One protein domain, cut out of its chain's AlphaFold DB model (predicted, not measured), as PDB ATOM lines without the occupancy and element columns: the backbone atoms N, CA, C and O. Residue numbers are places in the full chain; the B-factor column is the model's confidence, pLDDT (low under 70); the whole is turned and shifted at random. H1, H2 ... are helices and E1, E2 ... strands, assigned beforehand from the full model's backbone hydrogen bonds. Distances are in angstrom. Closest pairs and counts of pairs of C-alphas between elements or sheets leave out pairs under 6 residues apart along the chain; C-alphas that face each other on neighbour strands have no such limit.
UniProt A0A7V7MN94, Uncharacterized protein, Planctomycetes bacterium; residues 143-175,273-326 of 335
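AT A GLANCE: This is residues 143 to 175 and 273 to 326 of the 335 residues of an uncharacterized protein of Planctomycetes bacterium (UniProt A0A7V7MN94). A long hairpin of strands E2 and E3, with short E1 beside E2, makes a small sheet, and helix H3 packs on one face of it. H2 crosses the first half of H3, away from E2 and E3, while H1 packs on the same part of H3 and grazes the sheet. The printed part has 87 residues with three named helices and three named strands, in the order H1 H2 E1 H3 E2 E3. The mixed sheet has the order E1 E2 E3; the class is mixed, helices and strands. The whole is compact, with a radius of gyration of the C-alphas of 13.1 A and spans of 40 by 27 by 19 A.

HOW THE PARTS SIT: E2, residues 295 to 304, and E3, residues 310 to 319, form an antiparallel hairpin at 157 degrees, with N 303 and O 311 2.8 A apart. E1, residues 172 to 175, is parallel to E2 at 17 degrees, with N 174 and O 298 2.8 A apart. H3, residues 273 to 286, is on the sheet, in two layers, a helix on one face of a sheet; the closest C-alphas of H3 and E3 are those of Ala 284 and Val 314, 6.7 A apart. H2, residues 153 to 163, touches H3 about perpendicular at 82 degrees, closest at the C-alphas of Leu 155 and Ala 275, 4.9 A. H1, residues 143 to 151, touches H3, only just about perpendicular at 72 degrees, closest at the C-alphas of Ala 149 and Leu 276, 5.6 A. In H1, H2 and H3 every O i to N i+4 pair is within hydrogen-bond range.

IN THESE COORDINATES: H1 begins at C-alpha 143 (538.587, 343.962, 539.901) and is 12.4 A long; H2 is 15.1 A, E1 10.0 A, H3 20.2 A and E2 26.3 A. E3, 26.5 A, ends at C-alpha 319 (552.466, 363.750, 557.845).

THE WHOLE: The C-alphas farthest apart, of Gly 307 and Asp 321, are 40.4 A apart. Residues 176 to 272 are not printed; C-alphas 175 and 273 are 11.4 A apart across the cut. Of the links printed whole, none is long. Residues 167 to 170 have pLDDT under 70.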
ATOM      1  N   GLU A 143     539.871 344.232 539.251       87.38
ATOM      2  CA  GLU A 143     538.587 343.962 539.901       87.38
ATOM      3  C   GLU A 143     538.653 342.760 540.859       87.38
ATOM      4  O   GLU A 143     538.040 342.786 541.927       87.38
ATOM      5  N   GLU A 144     539.430 341.730 540.514       87.81
ATOM      6  CA  GLU A 144     539.634 340.545 541.354       87.81
ATOM      7  C   GLU A 144     540.448 340.900 542.601       87.81
ATOM      8  O   GLU A 144     540.109 340.467 543.700       87.81
ATOM      9  N   ALA A 145     541.462 341.761 542.460       89.75
ATOM     10  CA  ALA A 145     542.250 342.251 543.590       89.75
ATOM     11  C   ALA A 145     541.405 343.080 544.575       89.75
ATOM     12  O   ALA A 145     541.563 342.952 545.790       89.75
ATOM     13  N   VAL A 146     540.485 343.909 544.068       93.44
ATOM     14  CA  VAL A 146     539.530 344.654 544.907       93.44
ATOM     15  C   VAL A 146     538.587 343.698 545.638       93.44
ATOM     16  O   VAL A 146     538.418 343.813 546.852       93.44
ATOM     17  N   ALA A 147     537.998 342.736 544.923       93.88
ATOM     18  CA  ALA A 147     537.096 341.757 545.523       93.88
ATOM     19  C   ALA A 147     537.799 340.918 546.603       93.88
ATOM     20  O   ALA A 147     537.224 340.697 547.670       93.88
ATOM     21  N   ALA A 148     539.050 340.513 546.361       94.25
ATOM     22  CA  ALA A 148     539.872 339.795 547.328       94.25
ATOM     23  C   ALA A 148     540.096 340.622 548.604       94.25
ATOM     24  O   ALA A 148     539.847 340.130 549.699       94.25
ATOM     25  N   ALA A 149     540.463 341.899 548.473       94.81
ATOM     26  CA  ALA A 149     540.667 342.791 549.615       94.81
ATOM     27  C   ALA A 149     539.396 343.011 550.450       94.81
ATOM     28  O   ALA A 149     539.439 343.038 551.677       94.81
ATOM     29  N   MET A 150     538.248 343.154 549.784       96.50
ATOM     30  CA  MET A 150     536.947 343.335 550.435       96.50
ATOM     31  C   MET A 150     536.437 342.067 551.135       96.50
ATOM     32  O   MET A 150     535.517 342.156 551.952       96.50
ATOM     33  N   ALA A 151     536.987 340.901 550.791       97.00
ATOM     34  CA  ALA A 151     536.634 339.602 551.360       97.00
ATOM     35  C   ALA A 151     537.690 339.056 552.338       97.00
ATOM     36  O   ALA A 151     537.438 338.040 552.986       97.00
ATOM     37  N   ASP A 152     538.843 339.716 552.455       97.81
ATOM     38  CA  ASP A 152     539.945 339.308 553.321       97.81
ATOM     39  C   ASP A 152     539.520 339.347 554.810       97.81
ATOM     40  O   ASP A 152     539.139 340.410 555.319       97.81
ATOM     41  N   PRO A 153     539.565 338.208 555.533       97.56
ATOM     42  CA  PRO A 153     539.122 338.135 556.924       97.56
ATOM     43  C   PRO A 153     539.908 339.037 557.881       97.56
ATOM     44  O   PRO A 153     539.318 339.607 558.803       97.56
ATOM     45  N   ASP A 154     541.214 339.193 557.666       97.31
ATOM     46  CA  ASP A 154     542.084 339.978 558.538       97.31
ATOM     47  C   ASP A 154     541.841 341.474 558.334       97.31
ATOM     48  O   ASP A 154     541.709 342.227 559.310       97.31
ATOM     49  N   LEU A 155     541.689 341.901 557.075       96.69
ATOM     50  CA  LEU A 155     541.321 343.277 556.745       96.69
ATOM     51  C   LEU A 155     539.919 343.620 557.253       96.69
ATOM     52  O   LEU A 155     539.729 344.707 557.800       96.69
ATOM     53  N   LEU A 156     538.950 342.708 557.143       95.88
ATOM     54  CA  LEU A 156     537.598 342.903 557.677       95.88
ATOM     55  C   LEU A 156     537.589 342.980 559.210       95.88
ATOM     56  O   LEU A 156     536.920 343.846 559.781       95.88
ATOM     57  N   ALA A 157     538.364 342.132 559.891       94.06
ATOM     58  CA  ALA A 157     538.509 342.191 561.342       94.06
ATOM     59  C   ALA A 157     539.177 343.501 561.784       94.06
ATOM     60  O   ALA A 157     538.751 344.131 562.756       94.06
ATOM     61  N   GLN A 158     540.207 343.953 561.062       93.38
ATOM     62  CA  GLN A 158     540.829 345.248 561.314       93.38
ATOM     63  C   GLN A 158     539.872 346.408 561.025       93.38
ATOM     64  O   GLN A 158     539.833 347.359 561.808       93.38
ATOM     65  N   ALA A 159     539.072 346.320 559.962       92.31
ATOM     66  CA  ALA A 159     538.048 347.303 559.647       92.31
ATOM     67  C   ALA A 159     537.026 347.425 560.775       92.31
ATOM     68  O   ALA A 159     536.746 348.540 561.208       92.31
ATOM     69  N   GLY A 160     536.562 346.302 561.329       90.31
ATOM     70  CA  GLY A 160     535.685 346.300 562.499       90.31
ATOM     71  C   GLY A 160     536.305 347.012 563.705       90.31
ATOM     72  O   GLY A 160     535.654 347.848 564.328       90.31
ATOM     73  N   ARG A 161     537.589 346.764 564.001       89.25
ATOM     74  CA  ARG A 161     538.302 347.447 565.100       89.25
ATOM     75  C   ARG A 161     538.460 348.953 564.858       89.25
ATOM     76  O   ARG A 161     538.256 349.746 565.779       89.25
ATOM     77  N   GLU A 162     538.836 349.361 563.644       88.88
ATOM     78  CA  GLU A 162     538.993 350.778 563.285       88.88
ATOM     79  C   GLU A 162     537.648 351.522 563.306       88.88
ATOM     80  O   GLU A 162     537.546 352.577 563.931       88.88
ATOM     81  N   LEU A 163     536.596 350.948 562.713       87.12
ATOM     82  CA  LEU A 163     535.252 351.531 562.690       87.12
ATOM     83  C   LEU A 163     534.593 351.556 564.073       87.12
ATOM     84  O   LEU A 163     533.852 352.488 564.369       87.12
ATOM     85  N   ALA A 164     534.903 350.606 564.959       84.12
ATOM     86  CA  ALA A 164     534.466 350.649 566.356       84.12
ATOM     87  C   ALA A 164     535.193 351.725 567.189       84.12
ATOM     88  O   ALA A 164     534.805 351.982 568.330       84.12
ATOM     89  N   GLY A 165     536.233 352.367 566.640       77.62
ATOM     90  CA  GLY A 165     537.067 353.340 567.348       77.62
ATOM     91  C   GLY A 165     538.061 352.706 568.324       77.62
ATOM     92  O   GLY A 165     538.635 353.410 569.147       77.62
ATOM     93  N   GLN A 166     538.279 351.390 568.242       76.19
ATOM     94  CA  GLN A 166     539.229 350.658 569.091       76.19
ATOM     95  C   GLN A 166     540.677 350.819 568.609       76.19
ATOM     96  O   GLN A 166     541.621 350.536 569.339       76.19
ATOM     97  N   SER A 167     540.866 351.281 567.371       67.69
ATOM     98  CA  SER A 167     542.176 351.575 566.804       67.69
ATOM     99  C   SER A 167     542.388 353.088 566.747       67.69
ATOM    100  O   SER A 167     541.952 353.769 565.821       67.69
ATOM    101  N   GLY A 168     543.052 353.627 567.768       55.84
ATOM    102  CA  GLY A 168     543.387 355.047 567.880       55.84
ATOM    103  C   GLY A 168     544.567 355.450 566.998       55.84
ATOM    104  O   GLY A 168     545.551 355.969 567.512       55.84
ATOM    105  N   LYS A 169     544.513 355.214 565.679       62.19
ATOM    106  CA  LYS A 169     545.662 355.502 564.796       62.19
ATOM    107  C   LYS A 169     545.978 356.995 564.616       62.19
ATOM    108  O   LYS A 169     546.896 357.326 563.880       62.19
ATOM    109  N   GLY A 170     545.242 357.901 565.263       57.47
ATOM    110  CA  GLY A 170     545.560 359.334 565.323       57.47
ATOM    111  C   GLY A 170     545.452 360.101 563.997       57.47
ATOM    112  O   GLY A 170     545.595 361.321 564.006       57.47
ATOM    113  N   PHE A 171     545.165 359.425 562.882       73.88
ATOM    114  CA  PHE A 171     545.090 360.025 561.556       73.88
ATOM    115  C   PHE A 171     543.657 360.087 561.012       73.88
ATOM    116  O   PHE A 171     542.794 359.283 561.364       73.88
ATOM    117  N   GLN A 172     543.414 361.032 560.104       86.25
ATOM    118  CA  GLN A 172     542.131 361.205 559.413       86.25
ATOM    119  C   GLN A 172     542.162 360.576 558.014       86.25
ATOM    120  O   GLN A 172     543.198 360.568 557.359       86.25
ATOM    121  N   THR A 173     541.035 360.046 557.534       91.56
ATOM    122  CA  THR A 173     540.893 359.557 556.150       91.56
ATOM    123  C   THR A 173     539.830 360.395 555.454       91.56
ATOM    124  O   THR A 173     538.696 360.453 555.920       91.56
ATOM    125  N   VAL A 174     540.203 361.067 554.367       92.81
ATOM    126  CA  VAL A 174     539.303 361.889 553.551       92.81
ATOM    127  C   VAL A 174     539.044 361.176 552.234       92.81
ATOM    128  O   VAL A 174     539.977 360.721 551.579       92.81
ATOM    129  N   PHE A 175     537.776 361.114 551.844       94.12
ATOM    130  CA  PHE A 175     537.340 360.486 550.608       94.12
ATOM    131  C   PHE A 175     536.992 361.532 549.554       94.12
ATOM    132  O   PHE A 175     536.159 362.407 549.783       94.12
ATOM    133  N   GLU A 273     534.262 348.234 552.314       95.94
ATOM    134  CA  GLU A 273     534.922 349.441 551.826       95.94
ATOM    135  C   GLU A 273     536.114 349.814 552.714       95.94
ATOM    136  O   GLU A 273     537.208 350.084 552.221       95.94
ATOM    137  N   TRP A 274     535.937 349.768 554.036       95.25
ATOM    138  CA  TRP A 274     537.008 350.128 554.961       95.25
ATOM    139  C   TRP A 274     538.175 349.126 554.965       95.25
ATOM    140  O   TRP A 274     539.323 349.519 555.171       95.25
ATOM    141  N   ALA A 275     537.924 347.847 554.676       95.94
ATOM    142  CA  ALA A 275     538.972 346.855 554.439       95.94
ATOM    143  C   ALA A 275     539.854 347.255 553.241       95.94
ATOM    144  O   ALA A 275     541.081 347.288 553.359       95.94
ATOM    145  N   LEU A 276     539.238 347.681 552.131       96.75
ATOM    146  CA  LEU A 276     539.963 348.211 550.973       96.75
ATOM    147  C   LEU A 276     540.761 349.475 551.336       96.75
ATOM    148  O   LEU A 276     541.931 349.595 550.977       96.75
ATOM    149  N   VAL A 277     540.175 350.391 552.112       95.62
ATOM    150  CA  VAL A 277     540.863 351.585 552.639       95.62
ATOM    151  C   VAL A 277     542.109 351.203 553.445       95.62
ATOM    152  O   VAL A 277     543.173 351.797 553.268       95.62
ATOM    153  N   ILE A 278     542.010 350.216 554.339       95.12
ATOM    154  CA  ILE A 278     543.148 349.727 555.128       95.12
ATOM    155  C   ILE A 278     544.248 349.205 554.216       95.12
ATOM    156  O   ILE A 278     545.401 349.606 554.396       95.12
ATOM    157  N   GLN A 279     543.895 348.359 553.251       96.19
ATOM    158  CA  GLN A 279     544.864 347.769 552.340       96.19
ATOM    159  C   GLN A 279     545.609 348.866 551.575       96.19
ATOM    160  O   GLN A 279     546.825 348.994 551.699       96.19
ATOM    161  N   ARG A 280     544.868 349.761 550.911       95.75
ATOM    162  CA  ARG A 280     545.439 350.825 550.075       95.75
ATOM    163  C   ARG A 280     546.308 351.801 550.857       95.75
ATOM    164  O   ARG A 280     547.365 352.191 550.371       95.75
ATOM    165  N   ARG A 281     545.912 352.162 552.082       94.94
ATOM    166  CA  ARG A 281     546.751 352.983 552.972       94.94
ATOM    167  C   ARG A 281     548.033 352.261 553.366       94.94
ATOM    168  O   ARG A 281     549.084 352.886 553.380       94.94
ATOM    169  N   SER A 282     547.949 350.972 553.688       93.94
ATOM    170  CA  SER A 282     549.111 350.175 554.106       93.94
ATOM    171  C   SER A 282     550.119 350.032 552.971       93.94
ATOM    172  O   SER A 282     551.306 350.252 553.183       93.94
ATOM    173  N   GLU A 283     549.634 349.746 551.764       94.50
ATOM    174  CA  GLU A 283     550.464 349.640 550.565       94.50
ATOM    175  C   GLU A 283     551.129 350.988 550.226       94.50
ATOM    176  O   GLU A 283     552.347 351.061 550.106       94.50
ATOM    177  N   ALA A 284     550.359 352.082 550.177       94.69
ATOM    178  CA  ALA A 284     550.896 353.413 549.883       94.69
ATOM    179  C   ALA A 284     551.892 353.912 550.944       94.69
ATOM    180  O   ALA A 284     552.858 354.604 550.627       94.69
ATOM    181  N   LEU A 285     551.662 353.584 552.216       93.75
ATOM    182  CA  LEU A 285     552.568 353.954 553.297       93.75
ATOM    183  C   LEU A 285     553.881 353.165 553.239       93.75
ATOM    184  O   LEU A 285     554.923 353.735 553.556       93.75
ATOM    185  N   ALA A 286     553.841 351.890 552.838       94.12
ATOM    186  CA  ALA A 286     555.034 351.055 552.696       94.12
ATOM    187  C   ALA A 286     556.008 351.595 551.633       94.12
ATOM    188  O   ALA A 286     557.214 351.405 551.754       94.12
ATOM    189  N   GLU A 287     555.491 352.304 550.628       93.31
ATOM    190  CA  GLU A 287     556.281 352.992 549.599       93.31
ATOM    191  C   GLU A 287     556.793 354.375 550.053       93.31
ATOM    192  O   GLU A 287     557.606 355.005 549.370       93.31
ATOM    193  N   SER A 288     556.318 354.874 551.197       93.44
ATOM    194  CA  SER A 288     556.714 356.172 551.741       93.44
ATOM    195  C   SER A 288     557.921 356.044 552.685       93.44
ATOM    196  O   SER A 288     558.070 355.032 553.370       93.44
ATOM    197  N   PRO A 289     558.761 357.086 552.818       90.88
ATOM    198  CA  PRO A 289     559.906 357.055 553.731       90.88
ATOM    199  C   PRO A 289     559.524 357.237 555.213       90.88
ATOM    200  O   PRO A 289     560.399 357.243 556.079       90.88
ATOM    201  N   HIS A 290     558.239 357.421 555.529       91.50
ATOM    202  CA  HIS A 290     557.773 357.780 556.867       91.50
ATOM    203  C   HIS A 290     557.022 356.624 557.547       91.50
ATOM    204  O   HIS A 290     556.319 355.852 556.895       91.50
ATOM    205  N   PRO A 291     557.094 356.512 558.885       91.44
ATOM    206  CA  PRO A 291     556.371 355.481 559.618       91.44
ATOM    207  C   PRO A 291     554.882 355.821 559.780       91.44
ATOM    208  O   PRO A 291     554.498 356.988 559.832       91.44
ATOM    209  N   ASN A 292     554.047 354.800 560.014       88.75
ATOM    210  CA  ASN A 292     552.595 354.953 560.217       88.75
ATOM    211  C   ASN A 292     552.230 355.993 561.290       88.75
ATOM    212  O   ASN A 292     551.335 356.804 561.087       88.75
ATOM    213  N   LYS A 293     552.977 356.017 562.403       90.31
ATOM    214  CA  LYS A 293     552.768 356.951 563.524       90.31
ATOM    215  C   LYS A 293     552.961 358.428 563.163       90.31
ATOM    216  O   LYS A 293     552.526 359.291 563.914       90.31
ATOM    217  N   ALA A 294     553.668 358.717 562.070       92.25
ATOM    218  CA  ALA A 294     553.882 360.080 561.601       92.25
ATOM    219  C   ALA A 294     552.731 360.565 560.714       92.25
ATOM    220  O   ALA A 294     552.687 361.746 560.379       92.25
ATOM    221  N   VAL A 295     551.817 359.681 560.306       94.19
ATOM    222  CA  VAL A 295     550.723 360.050 559.415       94.19
ATOM    223  C   VAL A 295     549.700 360.877 560.172       94.19
ATOM    224  O   VAL A 295     549.231 360.501 561.243       94.19
ATOM    225  N   ARG A 296     549.322 362.003 559.577       94.00
ATOM    226  CA  ARG A 296     548.267 362.880 560.073       94.00
ATOM    227  C   ARG A 296     546.971 362.668 559.307       94.00
ATOM    228  O   ARG A 296     545.890 362.677 559.898       94.00
ATOM    229  N   ARG A 297     547.057 362.489 557.990       94.81
ATOM    230  CA  ARG A 297     545.882 362.348 557.132       94.81
ATOM    231  C   ARG A 297     546.200 361.572 555.861       94.81
ATOM    232  O   ARG A 297     547.254 361.763 555.268       94.81
ATOM    233  N   TYR A 298     545.245 360.761 555.426       95.62
ATOM    234  CA  TYR A 298     545.197 360.200 554.082       95.62
ATOM    235  C   TYR A 298     544.090 360.872 553.274       95.62
ATOM    236  O   TYR A 298     542.987 361.084 553.783       95.62
ATOM    237  N   GLU A 299     544.367 361.142 552.006       96.31
ATOM    238  CA  GLU A 299     543.380 361.534 551.007       96.31
ATOM    239  C   GLU A 299     543.247 360.407 549.980       96.31
ATOM    240  O   GLU A 299     544.218 360.050 549.312       96.31
ATOM    241  N   LEU A 300     542.062 359.805 549.887       96.75
ATOM    242  CA  LEU A 300     541.775 358.696 548.980       96.75
ATOM    243  C   LEU A 300     540.770 359.154 547.934       96.75
ATOM    244  O   LEU A 300     539.766 359.770 548.277       96.75
ATOM    245  N   ARG A 301     540.995 358.815 546.668       96.31
ATOM    246  CA  ARG A 301     540.063 359.062 545.570       96.31
ATOM    247  C   ARG A 301     539.445 357.756 545.091       96.31
ATOM    248  O   ARG A 301     540.164 356.789 544.856       96.31
ATOM    249  N   TYR A 302     538.130 357.749 544.883       96.12
ATOM    250  CA  TYR A 302     537.481 356.631 544.198       96.12
ATOM    251  C   TYR A 302     537.867 356.622 542.729       96.12
ATOM    252  O   TYR A 302     537.785 357.639 542.034       96.12
ATOM    253  N   ARG A 303     538.231 355.440 542.249       94.62
ATOM    254  CA  ARG A 303     538.521 355.177 540.850       94.62
ATOM    255  C   ARG A 303     537.541 354.138 540.337       94.62
ATOM    256  O   ARG A 303     537.528 353.003 540.806       94.62
ATOM    257  N   ARG A 304     536.738 354.526 539.350       93.81
ATOM    258  CA  ARG A 304     535.858 353.599 538.639       93.81
ATOM    259  C   ARG A 304     536.708 352.645 537.797       93.81
ATOM    260  O   ARG A 304     537.562 353.094 537.034       93.81
ATOM    261  N   LEU A 305     536.480 351.349 537.961       92.31
ATOM    262  CA  LEU A 305     537.094 350.275 537.185       92.31
ATOM    263  C   LEU A 305     536.136 349.781 536.092       92.31
ATOM    264  O   LEU A 305     535.012 350.276 535.942       92.31
ATOM    265  N   SER A 306     536.586 348.801 535.305       86.81
ATOM    266  CA  SER A 306     535.720 348.156 534.326       86.81
ATOM    267  C   SER A 306     534.602 347.365 535.028       86.81
ATOM    268  O   SER A 306     534.660 347.088 536.226       86.81
ATOM    269  N   GLY A 307     533.504 347.094 534.317       82.94
ATOM    270  CA  GLY A 307     532.370 346.349 534.884       82.94
ATOM    271  C   GLY A 307     531.589 347.068 535.998       82.94
ATOM    272  O   GLY A 307     530.730 346.452 536.617       82.94
ATOM    273  N   GLY A 308     531.850 348.357 536.250       85.56
ATOM    274  CA  GLY A 308     531.149 349.136 537.280       85.56
ATOM    275  C   GLY A 308     531.701 348.966 538.699       85.56
ATOM    276  O   GLY A 308     531.067 349.433 539.642       85.56
ATOM    277  N   ALA A 309     532.865 348.328 538.854       92.81
ATOM    278  CA  ALA A 309     533.552 348.226 540.135       92.81
ATOM    279  C   ALA A 309     534.226 349.547 540.546       92.81
ATOM    280  O   ALA A 309     534.480 350.420 539.709       92.81
ATOM    281  N   PHE A 310     534.546 349.681 541.834       95.81
ATOM    282  CA  PHE A 310     535.288 350.823 542.368       95.81
ATOM    283  C   PHE A 310     536.512 350.372 543.156       95.81
ATOM    284  O   PHE A 310     536.451 349.451 543.962       95.81
ATOM    285  N   ASP A 311     537.616 351.075 542.942       95.81
ATOM    286  CA  ASP A 311     538.843 350.974 543.726       95.81
ATOM    287  C   ASP A 311     539.109 352.305 544.439       95.81
ATOM    288  O   ASP A 311     538.478 353.328 544.146       95.81
ATOM    289  N   LEU A 312     540.072 352.303 545.355       95.75
ATOM    290  CA  LEU A 312     540.530 353.486 546.067       95.75
ATOM    291  C   LEU A 312     542.011 353.722 545.800       95.75
ATOM    292  O   LEU A 312     542.858 352.858 546.014       95.75
ATOM    293  N   GLU A 313     542.324 354.933 545.366       95.62
ATOM    294  CA  GLU A 313     543.686 355.392 545.141       95.62
ATOM    295  C   GLU A 313     544.070 356.390 546.231       95.62
ATOM    296  O   GLU A 313     543.368 357.378 546.443       95.62
ATOM    297  N   VAL A 314     545.194 356.164 546.912       96.56
ATOM    298  CA  VAL A 314     545.748 357.155 547.842       96.56
ATOM    299  C   VAL A 314     546.367 358.285 547.017       96.56
ATOM    300  O   VAL A 314     547.387 358.095 546.366       96.56
ATOM    301  N   GLN A 315     545.732 359.456 547.032       96.56
ATOM    302  CA  GLN A 315     546.186 360.661 546.330       96.56
ATOM    303  C   GLN A 315     547.366 361.312 547.048       96.56
ATOM    304  O   GLN A 315     548.333 361.748 546.424       96.56
ATOM    305  N   GLU A 316     547.248 361.427 548.369       97.25
ATOM    306  CA  GLU A 316     548.195 362.147 549.207       97.25
ATOM    307  C   GLU A 316     548.179 361.568 550.627       97.25
ATOM    308  O   GLU A 316     547.125 361.237 551.179       97.25
ATOM    309  N   ILE A 317     549.364 361.465 551.220       96.81
ATOM    310  CA  ILE A 317     549.577 361.221 552.643       96.81
ATOM    311  C   ILE A 317     550.191 362.497 553.216       96.81
ATOM    312  O   ILE A 317     551.268 362.909 552.789       96.81
ATOM    313  N   GLU A 318     549.509 363.128 554.166       96.69
ATOM    314  CA  GLU A 318     550.039 364.255 554.937       96.69
ATOM    315  C   GLU A 318     550.576 363.737 556.271       96.69
ATOM    316  O   GLU A 318     549.874 363.032 557.007       96.69
ATOM    317  N   PHE A 319     551.806 364.122 556.601       95.69
ATOM    318  CA  PHE A 319     552.466 363.750 557.845       95.69
ATOM    319  C   PHE A 319     552.395 364.873 558.886       95.69
ATOM    320  O   PHE A 319     552.054 366.022 558.598       95.69
ATOM    321  N   ALA A 320     552.688 364.530 560.138       93.88
ATOM    322  CA  ALA A 320     552.622 365.443 561.274       93.88
ATOM    323  C   ALA A 320     553.611 366.618 561.171       93.88
ATOM    324  O   ALA A 320     553.329 367.691 561.699       93.88
ATOM    325  N   ASP A 321     554.729 366.439 560.465       93.69
ATOM    326  CA  ASP A 321     555.715 367.489 560.176       93.69
ATOM    327  C   ASP A 321     555.286 368.436 559.034       93.69
ATOM    328  O   ASP A 321     556.000 369.381 558.705       93.69
ATOM    329  N   GLY A 322     554.110 368.202 558.439       94.31
ATOM    330  CA  GLY A 322     553.564 368.972 557.322       94.31
ATOM    331  C   GLY A 322     554.067 368.529 555.947       94.31
ATOM    332  O   GLY A 322     553.597 369.061 554.936       94.31
ATOM    333  N   SER A 323     554.981 367.556 555.884       96.06
ATOM    334  CA  SER A 323     555.402 366.953 554.623       96.06
ATOM    335  C   SER A 323     554.257 366.165 553.980       96.06
ATOM    336  O   SER A 323     553.279 365.768 554.628       96.06
ATOM    337  N   ARG A 324     554.357 365.984 552.661       96.88
ATOM    338  CA  ARG A 324     553.336 365.326 551.846       96.88
ATOM    339  C   ARG A 324     553.987 364.309 550.932       96.88
ATOM    340  O   ARG A 324     554.946 364.631 550.234       96.88
ATOM    341  N   TYR A 325     553.425 363.112 550.896       96.19
ATOM    342  CA  TYR A 325     553.804 362.063 549.962       96.19
ATOM    343  C   TYR A 325     552.654 361.793 549.000       96.19
ATOM    344  O   TYR A 325     551.502 361.692 549.418       96.19
ATOM    345  N   ARG A 326     552.966 361.684 547.710       96.19
ATOM    346  CA  ARG A 326     552.005 361.349 546.657       96.19
ATOM    347  C   ARG A 326     552.450 360.042 546.012       96.19
ATOM    348  O   ARG A 326     553.441 360.072 545.280       96.19
TER     349      ARG A 326